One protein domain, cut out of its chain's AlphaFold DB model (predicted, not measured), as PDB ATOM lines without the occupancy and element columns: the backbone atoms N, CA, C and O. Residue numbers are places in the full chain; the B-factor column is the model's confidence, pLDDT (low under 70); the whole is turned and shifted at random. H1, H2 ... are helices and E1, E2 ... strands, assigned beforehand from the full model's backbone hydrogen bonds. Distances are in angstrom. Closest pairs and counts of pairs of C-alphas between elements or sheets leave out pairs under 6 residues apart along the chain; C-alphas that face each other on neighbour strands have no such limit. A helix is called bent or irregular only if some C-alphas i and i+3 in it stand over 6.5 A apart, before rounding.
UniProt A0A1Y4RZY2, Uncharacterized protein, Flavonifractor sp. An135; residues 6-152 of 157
ATOM      1  N   GLN A   6     178.321 256.623 154.649       72.88
ATOM      2  CA  GLN A   6     178.433 255.200 155.005       72.88
ATOM      3  C   GLN A   6     179.751 254.547 154.556       72.88
ATOM      4  O   GLN A   6     180.161 253.537 155.119       72.88
ATOM      5  N   THR A   7     180.429 255.093 153.543       77.50
ATOM      6  CA  THR A   7     181.695 254.537 153.042       77.50
ATOM      7  C   THR A   7     182.914 255.011 153.833       77.50
ATOM      8  O   THR A   7     183.939 254.341 153.790       77.50
ATOM      9  N   LEU A   8     182.802 256.090 154.616       81.81
ATOM     10  CA  LEU A   8     183.916 256.620 155.413       81.81
ATOM     11  C   LEU A   8     184.395 255.669 156.515       81.81
ATOM     12  O   LEU A   8     185.585 255.651 156.812       81.81
ATOM     13  N   TRP A   9     183.503 254.860 157.088       85.25
ATOM     14  CA  TRP A   9     183.841 253.920 158.165       85.25
ATOM     15  C   TRP A   9     184.280 252.537 157.677       85.25
ATOM     16  O   TRP A   9     184.744 251.732 158.482       85.25
ATOM     17  N   ARG A  10     184.181 252.250 156.372       85.94
ATOM     18  CA  ARG A  10     184.523 250.922 155.839       85.94
ATOM     19  C   ARG A  10     186.004 250.593 155.978       85.94
ATOM     20  O   ARG A  10     186.312 249.496 156.434       85.94
ATOM     21  N   VAL A  11     186.907 251.504 155.598       87.69
ATOM     22  CA  VAL A  11     188.354 251.240 155.696       87.69
ATOM     23  C   VAL A  11     188.801 251.152 157.156       87.69
ATOM     24  O   VAL A  11     189.436 250.154 157.485       87.69
ATOM     25  N   PRO A  12     188.422 252.085 158.060       88.56
ATOM     26  CA  PRO A  12     188.715 251.942 159.481       88.56
ATOM     27  C   PRO A  12     188.230 250.610 160.052       88.56
ATOM     28  O   PRO A  12     189.036 249.859 160.589       88.56
ATOM     29  N   ALA A  13     186.948 250.267 159.874       89.62
ATOM     30  CA  ALA A  13     186.390 249.028 160.416       89.62
ATOM     31  C   ALA A  13     187.113 247.783 159.885       89.62
ATOM     32  O   ALA A  13     187.427 246.882 160.661       89.62
ATOM     33  N   TYR A  14     187.428 247.756 158.586       91.38
ATOM     34  CA  TYR A  14     188.211 246.677 157.992       91.38
ATOM     35  C   TYR A  14     189.592 246.568 158.643       91.38
ATOM     36  O   TYR A  14     189.925 245.499 159.141       91.38
ATOM     37  N   CYS A  15     190.346 247.672 158.724       89.69
ATOM     38  CA  CYS A  15     191.669 247.694 159.349       89.69
ATOM     39  C   CYS A  15     191.633 247.178 160.794       89.69
ATOM     40  O   CYS A  15     192.526 246.438 161.189       89.69
ATOM     41  N   LEU A  16     190.602 247.522 161.573       89.62
ATOM     42  CA  LEU A  16     190.465 247.049 162.954       89.62
ATOM     43  C   LEU A  16     190.226 245.542 163.039       89.62
ATOM     44  O   LEU A  16     190.888 244.851 163.815       89.62
ATOM     45  N   ILE A  17     189.301 245.030 162.226       91.06
ATOM     46  CA  ILE A  17     188.979 243.600 162.181       91.06
ATOM     47  C   ILE A  17     190.201 242.808 161.719       91.06
ATOM     48  O   ILE A  17     190.547 241.797 162.329       91.06
ATOM     49  N   THR A  18     190.893 243.275 160.679       90.06
ATOM     50  CA  THR A  18     192.076 242.586 160.165       90.06
ATOM     51  C   THR A  18     193.255 242.680 161.111       90.06
ATOM     52  O   THR A  18     193.966 241.695 161.248       90.06
ATOM     53  N   SER A  19     193.446 243.797 161.813       89.50
ATOM     54  CA  SER A  19     194.420 243.914 162.903       89.50
ATOM     55  C   SER A  19     194.171 242.868 163.996       89.50
ATOM     56  O   SER A  19     195.086 242.140 164.371       89.50
ATOM     57  N   CYS A  20     192.918 242.722 164.435       89.50
ATOM     58  CA  CYS A  20     192.509 241.719 165.420       89.50
ATOM     59  C   CYS A  20     192.747 240.283 164.937       89.50
ATOM     60  O   CYS A  20     193.383 239.489 165.628       89.50
ATOM     61  N   LEU A  21     192.309 239.956 163.717       90.44
ATOM     62  CA  LEU A  21     192.532 238.635 163.127       90.44
ATOM     63  C   LEU A  21     194.024 238.336 162.954       90.44
ATOM     64  O   LEU A  21     194.471 237.253 163.316       90.44
ATOM     65  N   SER A  22     194.801 239.301 162.455       89.25
ATOM     66  CA  SER A  22     196.250 239.162 162.262       89.25
ATOM     67  C   SER A  22     196.958 238.897 163.583       89.25
ATOM     68  O   SER A  22     197.861 238.067 163.627       89.25
ATOM     69  N   PHE A  23     196.529 239.555 164.662       88.19
ATOM     70  CA  PHE A  23     197.065 239.327 165.998       88.19
ATOM     71  C   PHE A  23     196.828 237.889 166.454       88.19
ATOM     72  O   PHE A  23     197.789 237.178 166.740       88.19
ATOM     73  N   TYR A  24     195.579 237.415 166.441       88.06
ATOM     74  CA  TYR A  24     195.277 236.046 166.868       88.06
ATOM     75  C   TYR A  24     195.956 234.995 165.988       88.06
ATOM     76  O   TYR A  24     196.531 234.041 166.506       88.06
ATOM     77  N   VAL A  25     195.956 235.188 164.668       88.56
ATOM     78  CA  VAL A  25     196.650 234.295 163.734       88.56
ATOM     79  C   VAL A  25     198.148 234.261 164.035       88.56
ATOM     80  O   VAL A  25     198.723 233.180 164.098       88.56
ATOM     81  N   THR A  26     198.778 235.408 164.296       86.44
ATOM     82  CA  THR A  26     200.209 235.470 164.633       86.44
ATOM     83  C   THR A  26     200.510 234.832 165.985       86.44
ATOM     84  O   THR A  26     201.508 234.135 166.105       86.44
ATOM     85  N   VAL A  27     199.655 235.010 166.994       84.06
ATOM     86  CA  VAL A  27     199.857 234.403 168.319       84.06
ATOM     87  C   VAL A  27     199.717 232.880 168.257       84.06
ATOM     88  O   VAL A  27     200.596 232.172 168.738       84.06
ATOM     89  N   TYR A  28     198.651 232.362 167.638       84.81
ATOM     90  CA  TYR A  28     198.384 230.921 167.619       84.81
ATOM     91  C   TYR A  28     199.235 230.160 166.601       84.81
ATOM     92  O   TYR A  28     199.787 229.113 166.927       84.81
ATOM     93  N   LEU A  29     199.356 230.660 165.366       82.94
ATOM     94  CA  LEU A  29     200.165 229.982 164.349       82.94
ATOM     95  C   LEU A  29     201.649 230.330 164.472       82.94
ATOM     96  O   LEU A  29     202.483 229.539 164.038       82.94
ATOM     97  N   GLY A  30     202.005 231.480 165.045       77.81
ATOM     98  CA  GLY A  30     203.404 231.886 165.151       77.81
ATOM     99  C   GLY A  30     204.220 231.021 166.105       77.81
ATOM    100  O   GLY A  30     205.335 230.628 165.751       77.81
ATOM    101  N   ASP A  31     203.639 230.649 167.251       75.38
ATOM    102  CA  ASP A  31     204.250 229.695 168.191       75.38
ATOM    103  C   ASP A  31     204.476 228.323 167.530       75.38
ATOM    104  O   ASP A  31     205.502 227.689 167.743       75.38
ATOM    105  N   ALA A  32     203.574 227.895 166.642       74.69
ATOM    106  CA  ALA A  32     203.705 226.622 165.937       74.69
ATOM    107  C   ALA A  32     204.673 226.664 164.737       74.69
ATOM    108  O   ALA A  32     205.282 225.649 164.396       74.69
ATOM    109  N   PHE A  33     204.786 227.802 164.044       77.75
ATOM    110  CA  PHE A  33     205.422 227.852 162.723       77.75
ATOM    111  C   PHE A  33     206.854 228.393 162.738       77.75
ATOM    112  O   PHE A  33     207.734 227.832 162.071       77.75
ATOM    113  N   PHE A  34     207.101 229.488 163.464       78.50
ATOM    114  CA  PHE A  34     208.398 230.171 163.457       78.50
ATOM    115  C   PHE A  34     209.095 230.215 164.817       78.50
ATOM    116  O   PHE A  34     210.302 230.470 164.832       78.50
ATOM    117  N   MET A  35     208.398 229.955 165.930       75.25
ATOM    118  CA  MET A  35     209.071 229.723 167.209       75.25
ATOM    119  C   MET A  35     209.666 228.316 167.233       75.25
ATOM    120  O   MET A  35     208.976 227.312 167.089       75.25
ATOM    121  N   VAL A  36     210.977 228.250 167.422       73.56
ATOM    122  CA  VAL A  36     211.724 227.013 167.615       73.56
ATOM    123  C   VAL A  36     212.188 227.002 169.062       73.56
ATOM    124  O   VAL A  36     212.973 227.852 169.475       73.56
ATOM    125  N   ARG A  37     211.687 226.047 169.845       73.06
ATOM    126  CA  ARG A  37     212.144 225.832 171.219       73.06
ATOM    127  C   ARG A  37     213.271 224.813 171.184       73.06
ATOM    128  O   ARG A  37     213.035 223.643 170.890       73.06
ATOM    129  N   THR A  38     214.485 225.265 171.447       69.94
ATOM    130  CA  THR A  38     215.662 224.409 171.601       69.94
ATOM    131  C   THR A  38     216.019 224.312 173.075       69.94
ATOM    132  O   THR A  38     215.867 225.277 173.819       69.94
ATOM    133  N   MET A  39     216.478 223.146 173.524       64.62
ATOM    134  CA  MET A  39     217.161 223.062 174.812       64.62
ATOM    135  C   MET A  39     218.621 223.426 174.577       64.62
ATOM    136  O   MET A  39     219.265 222.848 173.704       64.62
ATOM    137  N   ASP A  40     219.098 224.431 175.301       66.31
ATOM    138  CA  ASP A  40     220.519 224.758 175.356       66.31
ATOM    139  C   ASP A  40     221.291 223.638 176.080       66.31
ATOM    140  O   ASP A  40     220.696 222.836 176.805       66.31
ATOM    141  N   GLU A  41     222.616 223.587 175.925       67.12
ATOM    142  CA  GLU A  41     223.491 222.601 176.585       67.12
ATOM    143  C   GLU A  41     223.368 222.644 178.123       67.12
ATOM    144  O   GLU A  41     223.633 221.658 178.810       67.12
ATOM    145  N   SER A  42     222.889 223.769 178.660       70.50
ATOM    146  CA  SER A  42     222.574 224.006 180.073       70.50
ATOM    147  C   SER A  42     221.218 223.445 180.543       70.50
ATOM    148  O   SER A  42     220.875 223.571 181.720       70.50
ATOM    149  N   GLY A  43     220.418 222.848 179.651       67.56
ATOM    150  CA  GLY A  43     219.062 222.365 179.943       67.56
ATOM    151  C   GLY A  43     217.995 223.467 180.006       67.56
ATOM    152  O   GLY A  43     216.835 223.186 180.315       67.56
ATOM    153  N   LEU A  44     218.354 224.720 179.700       68.62
ATOM    154  CA  LEU A  44     217.410 225.834 179.619       68.62
ATOM    155  C   LEU A  44     216.694 225.854 178.264       68.62
ATOM    156  O   LEU A  44     217.298 225.673 177.206       68.62
ATOM    157  N   LEU A  45     215.385 226.114 178.293       69.19
ATOM    158  CA  LEU A  45     214.591 226.315 177.084       69.19
ATOM    159  C   LEU A  45     214.943 227.668 176.459       69.19
ATOM    160  O   LEU A  45     214.574 228.719 176.981       69.19
ATOM    161  N   THR A  46     215.627 227.634 175.320       68.25
ATOM    162  CA  THR A  46     215.887 228.801 174.479       68.25
ATOM    163  C   THR A  46     214.848 228.855 173.362       68.25
ATOM    164  O   THR A  46     214.708 227.935 172.555       68.25
ATOM    165  N   THR A  47     214.074 229.939 173.322       70.31
ATOM    166  CA  THR A  47     213.107 230.184 172.245       70.31
ATOM    167  C   THR A  47     213.784 231.021 171.171       70.31
ATOM    168  O   THR A  47     214.018 232.211 171.362       70.31
ATOM    169  N   ASN A  48     214.092 230.400 170.036       74.75
ATOM    170  CA  ASN A  48     214.649 231.067 168.868       74.75
ATOM    171  C   ASN A  48     213.576 231.273 167.799       74.75
ATOM    172  O   ASN A  48     212.677 230.454 167.622       74.75
ATOM    173  N   VAL A  49     213.680 232.371 167.051       77.19
ATOM    174  CA  VAL A  49     212.791 232.643 165.917       77.19
ATOM    175  C   VAL A  49     213.512 232.279 164.629       77.19
ATOM    176  O   VAL A  49     214.564 232.833 164.313       77.19
ATOM    177  N   ASN A  50     212.932 231.370 163.848       83.88
ATOM    178  CA  ASN A  50     213.434 231.112 162.505       83.88
ATOM    179  C   ASN A  50     213.063 232.289 161.590       83.88
ATOM    180  O   ASN A  50     211.910 232.425 161.176       83.88
ATOM    181  N   ILE A  51     214.054 233.125 161.269       81.44
ATOM    182  CA  ILE A  51     213.873 234.374 160.515       81.44
ATOM    183  C   ILE A  51     213.201 234.117 159.160       81.44
ATOM    184  O   ILE A  51     212.261 234.820 158.805       81.44
ATOM    185  N   VAL A  52     213.608 233.080 158.421       84.94
ATOM    186  CA  VAL A  52     213.043 232.782 157.091       84.94
ATOM    187  C   VAL A  52     211.552 232.451 157.190       84.94
ATOM    188  O   VAL A  52     210.741 233.006 156.450       84.94
ATOM    189  N   ARG A  53     211.173 231.587 158.141       84.06
ATOM    190  CA  ARG A  53     209.764 231.218 158.364       84.06
ATOM    191  C   ARG A  53     208.939 232.394 158.871       84.06
ATOM    192  O   ARG A  53     207.803 232.563 158.437       84.06
ATOM    193  N   TYR A  54     209.516 233.218 159.742       85.00
ATOM    194  CA  TYR A  54     208.885 234.434 160.241       85.00
ATOM    195  C   TYR A  54     208.585 235.419 159.103       85.00
ATOM    196  O   TYR A  54     207.458 235.897 158.990       85.00
ATOM    197  N   VAL A  55     209.550 235.684 158.217       87.25
ATOM    198  CA  VAL A  55     209.362 236.585 157.067       87.25
ATOM    199  C   VAL A  55     208.331 236.036 156.092       87.25
ATOM    200  O   VAL A  55     207.456 236.774 155.639       87.25
ATOM    201  N   LEU A  56     208.385 234.736 155.795       89.00
ATOM    202  CA  LEU A  56     207.424 234.093 154.904       89.00
ATOM    203  C   LEU A  56     205.995 234.184 155.460       89.00
ATOM    204  O   LEU A  56     205.071 234.547 154.739       89.00
ATOM    205  N   PHE A  57     205.819 233.919 156.755       89.69
ATOM    206  CA  PHE A  57     204.522 234.012 157.417       89.69
ATOM    207  C   PHE A  57     203.973 235.444 157.398       89.69
ATOM    208  O   PHE A  57     202.845 235.671 156.963       89.69
ATOM    209  N   ASN A  58     204.783 236.421 157.813       88.81
ATOM    210  CA  ASN A  58     204.372 237.821 157.875       88.81
ATOM    211  C   ASN A  58     204.093 238.407 156.486       88.81
ATOM    212  O   ASN A  58     203.112 239.123 156.315       88.81
ATOM    213  N   SER A  59     204.897 238.070 155.475       88.25
ATOM    214  CA  SER A  59     204.649 238.497 154.090       88.25
ATOM    215  C   SER A  59     203.381 237.875 153.504       88.25
ATOM    216  O   SER A  59     202.603 238.581 152.863       88.25
ATOM    217  N   ALA A  60     203.113 236.594 153.769       91.62
ATOM    218  CA  ALA A  60     201.873 235.949 153.351       91.62
ATOM    219  C   ALA A  60     200.652 236.586 154.029       91.62
ATOM    220  O   ALA A  60     199.686 236.936 153.349       91.62
ATOM    221  N   LEU A  61     200.712 236.803 155.347       91.12
ATOM    222  CA  LEU A  61     199.646 237.462 156.105       91.12
ATOM    223  C   LEU A  61     199.414 238.886 155.579       91.12
ATOM    224  O   LEU A  61     198.266 239.265 155.327       91.12
ATOM    225  N   PHE A  62     200.503 239.620 155.307       90.62
ATOM    226  CA  PHE A  62     200.471 240.918 154.640       90.62
ATOM    227  C   PHE A  62     199.677 240.862 153.328       90.62
ATOM    228  O   PHE A  62     198.639 241.497 153.158       90.62
ATOM    229  N   LEU A  63     200.108 240.028 152.390       91.50
ATOM    230  CA  LEU A  63     199.457 239.946 151.088       91.50
ATOM    231  C   LEU A  63     197.985 239.523 151.185       91.50
ATOM    232  O   LEU A  63     197.153 240.101 150.489       91.50
ATOM    233  N   ILE A  64     197.642 238.582 152.069       92.50
ATOM    234  CA  ILE A  64     196.262 238.111 152.243       92.50
ATOM    235  C   ILE A  64     195.342 239.260 152.651       92.50
ATOM    236  O   ILE A  64     194.353 239.512 151.971       92.50
ATOM    237  N   VAL A  65     195.655 239.990 153.720       92.50
ATOM    238  CA  VAL A  65     194.794 241.088 154.194       92.50
ATOM    239  C   VAL A  65     194.733 242.227 153.175       92.50
ATOM    240  O   VAL A  65     193.673 242.838 153.009       92.50
ATOM    241  N   LEU A  66     195.831 242.508 152.468       91.25
ATOM    242  CA  LEU A  66     195.870 243.564 151.458       91.25
ATOM    243  C   LEU A  66     194.984 243.208 150.254       91.25
ATOM    244  O   LEU A  66     194.158 244.019 149.829       91.25
ATOM    245  N   LEU A  67     195.083 241.970 149.762       91.88
ATOM    246  CA  LEU A  67     194.264 241.458 148.663       91.88
ATOM    247  C   LEU A  67     192.793 241.320 149.060       91.88
ATOM    248  O   LEU A  67     191.919 241.707 148.291       91.88
ATOM    249  N   LEU A  68     192.501 240.817 150.257       92.62
ATOM    250  CA  LEU A  68     191.133 240.613 150.737       92.62
ATOM    251  C   LEU A  68     190.435 241.962 150.990       92.62
ATOM    252  O   LEU A  68     189.259 242.137 150.668       92.62
ATOM    253  N   GLY A  69     191.182 242.971 151.437       88.38
ATOM    254  CA  GLY A  69     190.675 244.331 151.600       88.38
ATOM    255  C   GLY A  69     190.446 244.999 150.252       88.38
ATOM    256  O   GLY A  69     189.349 245.466 149.949       88.38
ATOM    257  N   GLY A  70     191.473 244.988 149.406       87.19
ATOM    258  CA  GLY A  70     191.446 245.637 148.104       87.19
ATOM    259  C   GLY A  70     190.451 245.016 147.119       87.19
ATOM    260  O   GLY A  70     189.605 245.715 146.563       87.19
ATOM    261  N   LEU A  71     190.527 243.700 146.902       87.56
ATOM    262  CA  LEU A  71     189.750 242.999 145.871       87.56
ATOM    263  C   LEU A  71     188.329 242.643 146.304       87.56
ATOM    264  O   LEU A  71     187.469 242.471 145.437       87.56
ATOM    265  N   TRP A  72     188.065 242.523 147.608       87.62
ATOM    266  CA  TRP A  72     186.746 242.142 148.111       87.62
ATOM    267  C   TRP A  72     186.069 243.280 148.878       87.62
ATOM    268  O   TRP A  72     185.043 243.783 148.414       87.62
ATOM    269  N   ALA A  73     186.656 243.758 149.982       85.81
ATOM    270  CA  ALA A  73     186.004 244.743 150.854       85.81
ATOM    271  C   ALA A  73     185.783 246.118 150.185       85.81
ATOM    272  O   ALA A  73     184.743 246.757 150.389       85.81
ATOM    273  N   PHE A  74     186.729 246.572 149.357       86.94
ATOM    274  CA  PHE A  74     186.704 247.910 148.749       86.94
ATOM    275  C   PHE A  74     186.386 247.925 147.249       86.94
ATOM    276  O   PHE A  74     186.332 248.994 146.641       86.94
ATOM    277  N   ARG A  75     186.057 246.773 146.647       83.44
ATOM    278  CA  ARG A  75     185.771 246.636 145.202       83.44
ATOM    279  C   ARG A  75     184.647 247.541 144.685       83.44
ATOM    280  O   ARG A  75     184.594 247.880 143.497       83.44
ATOM    281  N   SER A  76     183.696 247.889 145.549       82.88
ATOM    282  CA  SER A  76     182.563 248.753 145.199       82.88
ATOM    283  C   SER A  76     182.860 250.249 145.347       82.88
ATOM    284  O   SER A  76     181.986 251.047 145.030       82.88
ATOM    285  N   MET A  77     184.022 250.630 145.886       85.44
ATOM    286  CA  MET A  77     184.360 252.015 146.230       85.44
ATOM    287  C   MET A  77     185.257 252.653 145.165       85.44
ATOM    288  O   MET A  77     186.002 251.983 144.444       85.44
ATOM    289  N   THR A  78     185.181 253.976 145.063       88.94
ATOM    290  CA  THR A  78     186.078 254.765 144.209       88.94
ATOM    291  C   THR A  78     187.413 255.024 144.907       88.94
ATOM    292  O   THR A  78     187.499 255.013 146.136       88.94
ATOM    293  N   ARG A  79     188.466 255.320 144.132       88.12
ATOM    294  CA  ARG A  79     189.796 255.656 144.688       88.12
ATOM    295  C   ARG A  79     189.750 256.790 145.707       88.12
ATOM    296  O   ARG A  79     190.481 256.757 146.689       88.12
ATOM    297  N   VAL A  80     188.872 257.767 145.493       86.94
ATOM    298  CA  VAL A  80     188.751 258.928 146.379       86.94
ATOM    299  C   VAL A  80     188.051 258.556 147.684       86.94
ATOM    300  O   VAL A  80     188.510 258.945 148.751       86.94
ATOM    301  N   GLU A  81     186.983 257.758 147.632       87.62
ATOM    302  CA  GLU A  81     186.324 257.278 148.853       87.62
ATOM    303  C   GLU A  81     187.283 256.463 149.723       87.62
ATOM    304  O   GLU A  81     187.315 256.647 150.940       87.62
ATOM    305  N   ILE A  82     188.101 255.609 149.095       89.06
ATOM    306  CA  ILE A  82     189.134 254.848 149.797       89.06
ATOM    307  C   ILE A  82     190.195 255.790 150.364       89.06
ATOM    308  O   ILE A  82     190.524 255.653 151.533       89.06
ATOM    309  N   ALA A  83     190.688 256.769 149.599       89.94
ATOM    310  CA  ALA A  83     191.700 257.714 150.076       89.94
ATOM    311  C   ALA A  83     191.223 258.524 151.293       89.94
ATOM    312  O   ALA A  83     191.961 258.660 152.264       89.94
ATOM    313  N   VAL A  84     189.976 259.007 151.281       90.12
ATOM    314  CA  VAL A  84     189.397 259.747 152.413       90.12
ATOM    315  C   VAL A  84     189.237 258.837 153.636       90.12
ATOM    316  O   VAL A  84     189.633 259.205 154.739       90.12
ATOM    317  N   SER A  85     188.698 257.629 153.450       89.75
ATOM    318  CA  SER A  85     188.480 256.667 154.539       89.75
ATOM    319  C   SER A  85     189.801 256.139 155.128       89.75
ATOM    320  O   SER A  85     189.966 256.079 156.346       89.75
ATOM    321  N   ALA A  86     190.782 255.837 154.276       90.88
ATOM    322  CA  ALA A  86     192.140 255.461 154.662       90.88
ATOM    323  C   ALA A  86     192.884 256.611 155.355       90.88
ATOM    324  O   ALA A  86     193.622 256.371 156.310       90.88
ATOM    325  N   GLY A  87     192.663 257.852 154.914       90.00
ATOM    326  CA  GLY A  87     193.208 259.051 155.545       90.00
ATOM    327  C   GLY A  87     192.752 259.195 156.994       90.00
ATOM    328  O   GLY A  87     193.585 259.421 157.866       90.00
ATOM    329  N   ILE A  88     191.466 258.960 157.283       90.62
ATOM    330  CA  ILE A  88     190.954 258.960 158.666       90.62
ATOM    331  C   ILE A  88     191.702 257.937 159.519       90.62
ATOM    332  O   ILE A  88     192.189 258.277 160.594       90.62
ATOM    333  N   MET A  89     191.835 256.698 159.037       90.81
ATOM    334  CA  MET A  89     192.528 255.656 159.798       90.81
ATOM    335  C   MET A  89     194.016 255.981 160.000       90.81
ATOM    336  O   MET A  89     194.558 255.762 161.080       90.81
ATOM    337  N   THR A  90     194.660 256.556 158.984       90.12
ATOM    338  CA  THR A  90     196.056 257.018 159.053       90.12
ATOM    339  C   THR A  90     196.222 258.087 160.134       90.12
ATOM    340  O   THR A  90     197.137 258.002 160.947       90.12
ATOM    341  N   VAL A  91     195.308 259.060 160.205       91.19
ATOM    342  CA  VAL A  91     195.315 260.092 161.255       91.19
ATOM    343  C   VAL A  91     195.129 259.471 162.638       91.19
ATOM    344  O   VAL A  91     195.875 259.812 163.551       91.19
ATOM    345  N   VAL A  92     194.198 258.524 162.800       88.94
ATOM    346  CA  VAL A  92     194.006 257.801 164.071       88.94
ATOM    347  C   VAL A  92     195.302 257.119 164.509       88.94
ATOM    348  O   VAL A  92     195.717 257.249 165.658       88.94
ATOM    349  N   TYR A  93     195.978 256.440 163.587       87.25
ATOM    350  CA  TYR A  93     197.253 255.800 163.867       87.25
ATOM    351  C   TYR A  93     198.366 256.789 164.238       87.25
ATOM    352  O   TYR A  93     199.104 256.541 165.191       87.25
ATOM    353  N   LEU A  94     198.463 257.924 163.543       87.19
ATOM    354  CA  LEU A  94     199.435 258.973 163.860       87.19
ATOM    355  C   LEU A  94     199.172 259.620 165.225       87.19
ATOM    356  O   LEU A  94     200.122 259.920 165.943       87.19
ATOM    357  N   ILE A  95     197.906 259.795 165.614       88.31
ATOM    358  CA  ILE A  95     197.544 260.279 166.954       88.31
ATOM    359  C   ILE A  95     198.032 259.290 168.017       88.31
ATOM    360  O   ILE A  95     198.666 259.706 168.983       88.31
ATOM    361  N   ILE A  96     197.793 257.988 167.824       83.75
ATOM    362  CA  ILE A  96     198.265 256.947 168.751       83.75
ATOM    363  C   ILE A  96     199.795 256.987 168.867       83.75
ATOM    364  O   ILE A  96     200.314 256.978 169.981       83.75
ATOM    365  N   LEU A  97     200.511 257.097 167.743       82.44
ATOM    366  CA  LEU A  97     201.969 257.238 167.744       82.44
ATOM    367  C   LEU A  97     202.422 258.489 168.513       82.44
ATOM    368  O   LEU A  97     203.344 258.418 169.322       82.44
ATOM    369  N   GLY A  98     201.777 259.635 168.280       84.00
ATOM    370  CA  GLY A  98     202.093 260.893 168.960       84.00
ATOM    371  C   GLY A  98     201.911 260.803 170.475       84.00
ATOM    372  O   GLY A  98     202.752 261.297 171.228       84.00
ATOM    373  N   ILE A  99     200.863 260.110 170.929       83.12
ATOM    374  CA  ILE A  99     200.626 259.826 172.351       83.12
ATOM    375  C   ILE A  99     201.731 258.920 172.910       83.12
ATOM    376  O   ILE A  99     202.292 259.244 173.954       83.12
ATOM    377  N   GLN A 100     202.092 257.839 172.210       78.81
ATOM    378  CA  GLN A 100     203.177 256.932 172.618       78.81
ATOM    379  C   GLN A 100     204.527 257.653 172.748       78.81
ATOM    380  O   GLN A 100     205.275 257.391 173.683       78.81
ATOM    381  N   MET A 101     204.830 258.574 171.832       77.25
ATOM    382  CA  MET A 101     206.071 259.355 171.866       77.25
ATOM    383  C   MET A 101     206.068 260.415 172.978       77.25
ATOM    384  O   MET A 101     207.111 260.696 173.560       77.25
ATOM    385  N   SER A 102     204.907 261.005 173.278       82.06
ATOM    386  CA  SER A 102     204.781 262.073 174.285       82.06
ATOM    387  C   SER A 102     204.718 261.541 175.717       82.06
ATOM    388  O   SER A 102     205.082 262.239 176.661       82.06
ATOM    389  N   LEU A 103     204.234 260.312 175.891       78.88
ATOM    390  CA  LEU A 103     204.061 259.667 177.183       78.88
ATOM    391  C   LEU A 103     204.895 258.377 177.212       78.88
ATOM    392  O   LEU A 103     204.382 257.319 176.864       78.88
ATOM    393  N   PRO A 104     206.158 258.413 177.678       64.56
ATOM    394  CA  PRO A 104     207.005 257.216 177.753       64.56
ATOM    395  C   PRO A 104     206.466 256.152 178.726       64.56
ATOM    396  O   PRO A 104     206.807 254.979 178.611       64.56
ATOM    397  N   GLN A 105     205.590 256.554 179.655       66.38
ATOM    398  CA  GLN A 105     204.854 255.666 180.567       66.38
ATOM    399  C   GLN A 105     203.615 255.037 179.908       66.38
ATOM    400  O   GLN A 105     202.954 254.188 180.505       66.38
ATOM    401  N   PHE A 106     203.225 255.517 178.721       62.28
ATOM    402  CA  PHE A 106     202.075 254.985 178.013       62.28
ATOM    403  C   PHE A 106     202.431 253.572 177.576       62.28
ATOM    404  O   PHE A 106     203.443 253.388 176.898       62.28
ATOM    405  N   PRO A 107     201.649 252.563 177.973       59.31
ATOM    406  CA  PRO A 107     202.025 251.184 177.758       59.31
ATOM    407  C   PRO A 107     201.957 250.872 176.263       59.31
ATOM    408  O   PRO A 107     200.922 250.469 175.732       59.31
ATOM    409  N   THR A 108     203.096 251.028 175.592       57.50
ATOM    410  CA  THR A 108     203.355 250.607 174.212       57.50
ATOM    411  C   THR A 108     203.060 249.118 174.020       57.50
ATOM    412  O   THR A 108     202.722 248.699 172.920       57.50
ATOM    413  N   ALA A 109     203.084 248.347 175.113       56.25
ATOM    414  CA  ALA A 109     202.755 246.931 175.187       56.25
ATOM    415  C   ALA A 109     201.367 246.624 175.792       56.25
ATOM    416  O   ALA A 109     201.141 245.511 176.267       56.25
ATOM    417  N   THR A 110     200.410 247.565 175.813       70.25
ATOM    418  CA  THR A 110     199.028 247.152 176.118       70.25
ATOM    419  C   THR A 110     198.525 246.229 175.021       70.25
ATOM    420  O   THR A 110     198.633 246.527 173.832       70.25
ATOM    421  N   PHE A 111     197.919 245.121 175.439       70.19
ATOM    422  CA  PHE A 111     197.318 244.120 174.561       70.19
ATOM    423  C   PHE A 111     196.436 244.742 173.464       70.19
ATOM    424  O   PHE A 111     196.510 244.350 172.303       70.19
ATOM    425  N   LEU A 112     195.661 245.776 173.808       75.00
ATOM    426  CA  LEU A 112     194.819 246.500 172.853       75.00
ATOM    427  C   LEU A 112     195.638 247.218 171.776       75.00
ATOM    428  O   LEU A 112     195.361 247.049 170.593       75.00
ATOM    429  N   ILE A 113     196.657 247.989 172.156       76.75
ATOM    430  CA  ILE A 113     197.507 248.710 171.198       76.75
ATOM    431  C   ILE A 113     198.247 247.727 170.289       76.75
ATOM    432  O   ILE A 113     198.289 247.942 169.076       76.75
ATOM    433  N   ALA A 114     198.746 246.624 170.854       75.69
ATOM    434  CA  ALA A 114     199.381 245.553 170.095       75.69
ATOM    435  C   ALA A 114     198.432 244.986 169.029       75.69
ATOM    436  O   ALA A 114     198.818 244.886 167.864       75.69
ATOM    437  N   ILE A 115     197.168 244.720 169.382       80.50
ATOM    438  CA  ILE A 115     196.140 244.317 168.415       80.50
ATOM    439  C   ILE A 115     196.002 245.369 167.311       80.50
ATOM    440  O   ILE A 115     196.181 245.041 166.140       80.50
ATOM    441  N   PHE A 116     195.733 246.633 167.660       80.81
ATOM    442  CA  PHE A 116     195.490 247.703 166.681       80.81
ATOM    443  C   PHE A 116     196.642 247.880 165.687       80.81
ATOM    444  O   PHE A 116     196.394 248.146 164.505       80.81
ATOM    445  N   GLN A 117     197.876 247.716 166.161       81.81
ATOM    446  CA  GLN A 117     199.093 247.942 165.392       81.81
ATOM    447  C   GLN A 117     199.645 246.679 164.718       81.81
ATOM    448  O   GLN A 117     200.608 246.799 163.971       81.81
ATOM    449  N   THR A 118     199.048 245.495 164.902       85.50
ATOM    450  CA  THR A 118     199.616 244.247 164.354       85.50
ATOM    451  C   THR A 118     199.698 244.276 162.833       85.50
ATOM    452  O   THR A 118     200.776 244.141 162.267       85.50
ATOM    453  N   TRP A 119     198.566 244.497 162.162       85.00
ATOM    454  CA  TRP A 119     198.510 244.554 160.703       85.00
ATOM    455  C   TRP A 119     199.481 245.589 160.092       85.00
ATOM    456  O   TRP A 119     200.313 245.205 159.269       85.00
ATOM    457  N   PRO A 120     199.438 246.884 160.475       85.56
ATOM    458  CA  PRO A 120     200.385 247.862 159.943       85.56
ATOM    459  C   PRO A 120     201.825 247.575 160.391       85.56
ATOM    460  O   PRO A 120     202.754 247.783 159.620       85.56
ATOM    461  N   GLY A 121     202.028 247.046 161.598       83.69
ATOM    462  CA  GLY A 121     203.343 246.706 162.139       83.69
ATOM    463  C   GLY A 121     204.059 245.604 161.358       83.69
ATOM    464  O   GLY A 121     205.278 245.663 161.219       83.69
ATOM    465  N   ILE A 122     203.324 244.658 160.760       84.94
ATOM    466  CA  ILE A 122     203.891 243.659 159.838       84.94
ATOM    467  C   ILE A 122     204.671 244.348 158.712       84.94
ATOM    468  O   ILE A 122     205.785 243.934 158.390       84.94
ATOM    469  N   LEU A 123     204.128 245.436 158.156       84.81
ATOM    470  CA  LEU A 123     204.817 246.218 157.135       84.81
ATOM    471  C   LEU A 123     206.120 246.820 157.686       84.81
ATOM    472  O   LEU A 123     207.129 246.775 156.989       84.81
ATOM    473  N   SER A 124     206.138 247.302 158.937       83.25
ATOM    474  CA  SER A 124     207.343 247.888 159.557       83.25
ATOM    475  C   SER A 124     208.441 246.852 159.667       83.25
ATOM    476  O   SER A 124     209.590 247.128 159.340       83.25
ATOM    477  N   HIS A 125     208.080 245.654 160.127       81.94
ATOM    478  CA  HIS A 125     209.018 244.555 160.306       81.94
ATOM    479  C   HIS A 125     209.595 244.090 158.969       81.94
ATOM    480  O   HIS A 125     210.810 243.926 158.861       81.94
ATOM    481  N   LEU A 126     208.756 243.940 157.939       82.62
ATOM    482  CA  LEU A 126     209.206 243.570 156.596       82.62
ATOM    483  C   LEU A 126     210.127 244.633 155.988       82.62
ATOM    484  O   LEU A 126     211.149 244.284 155.403       82.62
ATOM    485  N   LEU A 127     209.805 245.919 156.152       81.12
ATOM    486  CA  LEU A 127     210.655 247.002 155.663       81.12
ATOM    487  C   LEU A 127     211.981 247.069 156.431       81.12
ATOM    488  O   LEU A 127     213.033 247.147 155.806       81.12
ATOM    489  N   ALA A 128     211.953 246.964 157.761       82.38
ATOM    490  CA  ALA A 128     213.152 247.007 158.598       82.38
ATOM    491  C   ALA A 128     214.147 245.877 158.298       82.38
ATOM    492  O   ALA A 128     215.348 246.064 158.472       82.38
ATOM    493  N   LEU A 129     213.679 244.726 157.807       80.69
ATOM    494  CA  LEU A 129     214.552 243.641 157.347       80.69
ATOM    495  C   LEU A 129     215.328 243.989 156.070       80.69
ATOM    496  O   LEU A 129     216.411 243.456 155.858       80.69
ATOM    497  N   VAL A 130     214.777 244.862 155.224       78.88
ATOM    498  CA  VAL A 130     215.389 245.259 153.949       78.88
ATOM    499  C   VAL A 130     216.261 246.503 154.116       78.88
ATOM    500  O   VAL A 130     217.334 246.577 153.523       78.88
ATOM    501  N   THR A 131     215.821 247.481 154.912       79.19
ATOM    502  CA  THR A 131     216.477 248.797 155.035       79.19
ATOM    503  C   THR A 131     217.148 249.061 156.382       79.19
ATOM    504  O   THR A 131     217.810 250.085 156.522       79.19
ATOM    505  N   GLY A 132     217.029 248.160 157.360       72.88
ATOM    506  CA  GLY A 132     217.529 248.361 158.723       72.88
ATOM    507  C   GLY A 132     216.556 249.154 159.612       72.88
ATOM    508  O   GLY A 132     215.621 249.780 159.116       72.88
ATOM    509  N   PRO A 133     216.714 249.125 160.947       72.31
ATOM    510  CA  PRO A 133     215.769 249.751 161.868       72.31
ATOM    511  C   PRO A 133     215.911 251.283 161.872       72.31
ATOM    512  O   PRO A 133     216.864 251.839 162.413       72.31
ATOM    513  N   HIS A 134     214.920 251.979 161.313       71.88
ATOM    514  CA  HIS A 134     214.851 253.440 161.291       71.88
ATOM    515  C   HIS A 134     213.465 253.940 161.709       71.88
ATOM    516  O   HIS A 134     212.445 253.364 161.341       71.88
ATOM    517  N   ILE A 135     213.416 255.069 162.423       66.44
ATOM    518  CA  ILE A 135     212.165 255.695 162.896       66.44
ATOM    519  C   ILE A 135     211.227 256.036 161.725       66.44
ATOM    520  O   ILE A 135     210.010 255.905 161.841       66.44
ATOM    521  N   LEU A 136     211.788 256.399 160.567       66.50
ATOM    522  CA  LEU A 136     211.027 256.651 159.340       66.50
ATOM    523  C   LEU A 136     210.178 255.443 158.915       66.50
ATOM    524  O   LEU A 136     209.075 255.627 158.407       66.50
ATOM    525  N   LEU A 137     210.636 254.217 159.185       70.50
ATOM    526  CA  LEU A 137     209.899 253.001 158.837       70.50
ATOM    527  C   LEU A 137     208.676 252.810 159.732       70.50
ATOM    528  O   LEU A 137     207.615 252.434 159.244       70.50
ATOM    529  N   ALA A 138     208.778 253.168 161.015       66.50
ATOM    530  CA  ALA A 138     207.619 253.165 161.903       66.50
ATOM    531  C   ALA A 138     206.523 254.113 161.386       66.50
ATOM    532  O   ALA A 138     205.345 253.764 161.403       66.50
ATOM    533  N   VAL A 139     206.908 255.272 160.836       73.44
ATOM    534  CA  VAL A 139     205.962 256.230 160.243       73.44
ATOM    535  C   VAL A 139     205.311 255.672 158.976       73.44
ATOM    536  O   VAL A 139     204.096 255.797 158.813       73.44
ATOM    537  N   THR A 140     206.077 255.009 158.097       74.62
ATOM    538  CA  THR A 140     205.534 254.449 156.842       74.62
ATOM    539  C   THR A 140     204.415 253.437 157.055       74.62
ATOM    540  O   THR A 140     203.537 253.276 156.210       74.62
ATOM    541  N   CYS A 141     204.381 252.795 158.211       77.38
ATOM    542  CA  CYS A 141     203.427 251.733 158.489       77.38
ATOM    543  C   CYS A 141     202.075 252.255 158.938       77.38
ATOM    544  O   CYS A 141     201.052 251.624 158.679       77.38
ATOM    545  N   PHE A 142     202.029 253.473 159.464       82.44
ATOM    546  CA  PHE A 142     200.765 254.163 159.687       82.44
ATOM    547  C   PHE A 142     200.110 254.624 158.383       82.44
ATOM    548  O   PHE A 142     198.895 254.805 158.356       82.44
ATOM    549  N   LEU A 143     200.877 254.712 157.287       84.88
ATOM    550  CA  LEU A 143     200.365 254.928 155.932       84.88
ATOM    551  C   LEU A 143     199.874 253.631 155.264       84.88
ATOM    552  O   LEU A 143     199.352 253.691 154.151       84.88
ATOM    553  N   ALA A 144     199.969 252.465 155.919       86.62
ATOM    554  CA  ALA A 144     199.498 251.194 155.364       86.62
ATOM    555  C   ALA A 144     198.044 251.228 154.836       86.62
ATOM    556  O   ALA A 144     197.806 250.654 153.772       86.62
ATOM    557  N   PRO A 145     197.069 251.925 155.466       88.69
ATOM    558  CA  PRO A 145     195.719 252.039 154.909       88.69
ATOM    559  C   PRO A 145     195.675 252.687 153.515       88.69
ATOM    560  O   PRO A 145     194.777 252.395 152.726       88.69
ATOM    561  N   LEU A 146     196.639 253.546 153.173       89.25
ATOM    562  CA  LEU A 146     196.707 254.192 151.859       89.25
ATOM    563  C   LEU A 146     197.059 253.197 150.742       89.25
ATOM    564  O   LEU A 146     196.741 253.452 149.580       89.25
ATOM    565  N   LEU A 147     197.618 252.028 151.071       89.56
ATOM    566  CA  LEU A 147     197.869 250.958 150.097       89.56
ATOM    567  C   LEU A 147     196.576 250.388 149.497       89.56
ATOM    568  O   LEU A 147     196.622 249.749 148.449       89.56
ATOM    569  N   PHE A 148     195.411 250.661 150.096       90.38
ATOM    570  CA  PHE A 148     194.120 250.274 149.529       90.38
ATOM    571  C   PHE A 148     193.662 251.173 148.367       90.38
ATOM    572  O   PHE A 148     192.819 250.759 147.571       90.38
ATOM    573  N   ILE A 149     194.214 252.384 148.218       89.94
ATOM    574  CA  ILE A 149     193.830 253.351 147.174       89.94
ATOM    575  C   ILE A 149     193.870 252.770 145.747       89.94
ATOM    576  O   ILE A 149     192.885 252.953 145.023       89.94
ATOM    577  N   PRO A 150     194.937 252.074 145.292       88.00
ATOM    578  CA  PRO A 150     194.998 251.539 143.928       88.00
ATOM    579  C   PRO A 150     193.875 250.549 143.586       88.00
ATOM    580  O   PRO A 150     193.540 250.422 142.407       88.00
ATOM    581  N   PHE A 151     193.256 249.910 144.586       87.31
ATOM    582  CA  PHE A 151     192.157 248.956 144.402       87.31
ATOM    583  C   PHE A 151     190.803 249.617 144.129       87.31
ATOM    584  O   PHE A 151     189.860 248.952 143.697       87.31
ATOM    585  N   GLY A 152     190.689 250.928 144.347       84.56
ATOM    586  CA  GLY A 152     189.470 251.664 144.051       84.56
ATOM    587  C   GLY A 152     189.205 251.776 142.554       84.56
ATOM    588  O   GLY A 152     190.123 251.926 141.734       84.56
TER     589      GLY A 152
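This is residues 6 to 152 of the 157 residues of an uncharacterized protein of Flavonifractor sp. An135 (UniProt A0A1Y4RZY2). Two long helices, H1 and H2, run side by side in opposite ways, and the two-stranded hairpin E1 and E2 prolongs this pair beyond the end of H1 and the beginning of H2. H4 crosses H1 and H2, while H3 meets H1 near its beginning and slants away; H5 packs on H3 and H4, and H6 on H2 and H3. The printed part has 147 residues, with six named helices and two named strands in the order H1, E1, E2, H2, H3, H4, H5, H6, the sheet of order E1 - E2 being antiparallel; the class is mostly helix. The whole is compact, with a radius of gyration of the C-alphas of 16.9 A, but elongated in outline, spanning 59 by 36 by 27 A.

E1, residues 35 to 39, and E2, residues 45 to 49, are a hairpin of antiparallel strands at 148 degrees, with N 36 and O 48 at 2.8 A and N 38 and O 46 at 2.9 A, within hydrogen-bond range. H1, residues 10 to 33, touches H2, residues 51 to 73, at a shallow tilt of 27 degrees, opposite ways; their closest C-alphas, Thr 18 and Val 65, are 6.7 A apart. H4, residues 111 to 131, is irregular, with C-alphas 116 and 119 7.4 A apart and a kink of 67 degrees near residue 119. It touches H1, about perpendicular at 75 degrees, the closest C-alphas being Ser 19 and Trp 119 at 4.7 A. It touches H2 at a steep tilt of 66 degrees, closest at C-alphas Asn 58 and Ile 122, 6.2 A, with its residues 119 to 126 alone. H3, residues 79 to 102, touches H1 with residues 82 to 89 alone, at a steep tilt of 61 degrees; the closest C-alphas are Pro 12 and Met 89, 5.3 A. H6, residues 144 to 151, is only just irregular, with C-alphas 147 and 150 6.8 A apart, and touches H3 at a shallow tilt of 8 degrees, opposite ways, closest at C-alphas Ala 86 and Pro 145, 5.0 A. H6 also touches H2, closest at C-alphas Gly 70 and Phe 151, 5.0 A. H5, residues 135 to 142, touches H4, closest at C-alphas Pro 120 and Cys 141, 5.1 A, and H3, closest at C-alphas Thr 90 and Phe 142, 5.5 A. H2 and H3 have every O i to N i+4 pair within hydrogen-bond range, against 18 of 20 in H1, 13 of 17 in H4, 3 of 4 in H5 and 0 of 4 in H6, where 4 of 5 O i to N i+3 pairs are within range.

H1 begins at C-alpha 10, (184.523, 250.922, 155.839), and is 31.9 A long; H2 is 31.3 A, H3 33.8 A and H4 27.8 A. H6 ends at C-alpha 151, (192.157, 248.956, 144.402).

The two C-alphas farthest apart, Ser 42 and Thr 78, are 59.7 A apart. The printed part has no cut and no long link. Residues 101 to 107, of which 101 and 102 belong to H3, stand free. The mean pLDDT of the printed part is 82.0; residues 38 to 41, 43 to 46, 104 to 109, 135 to 136 and 138 are under 70.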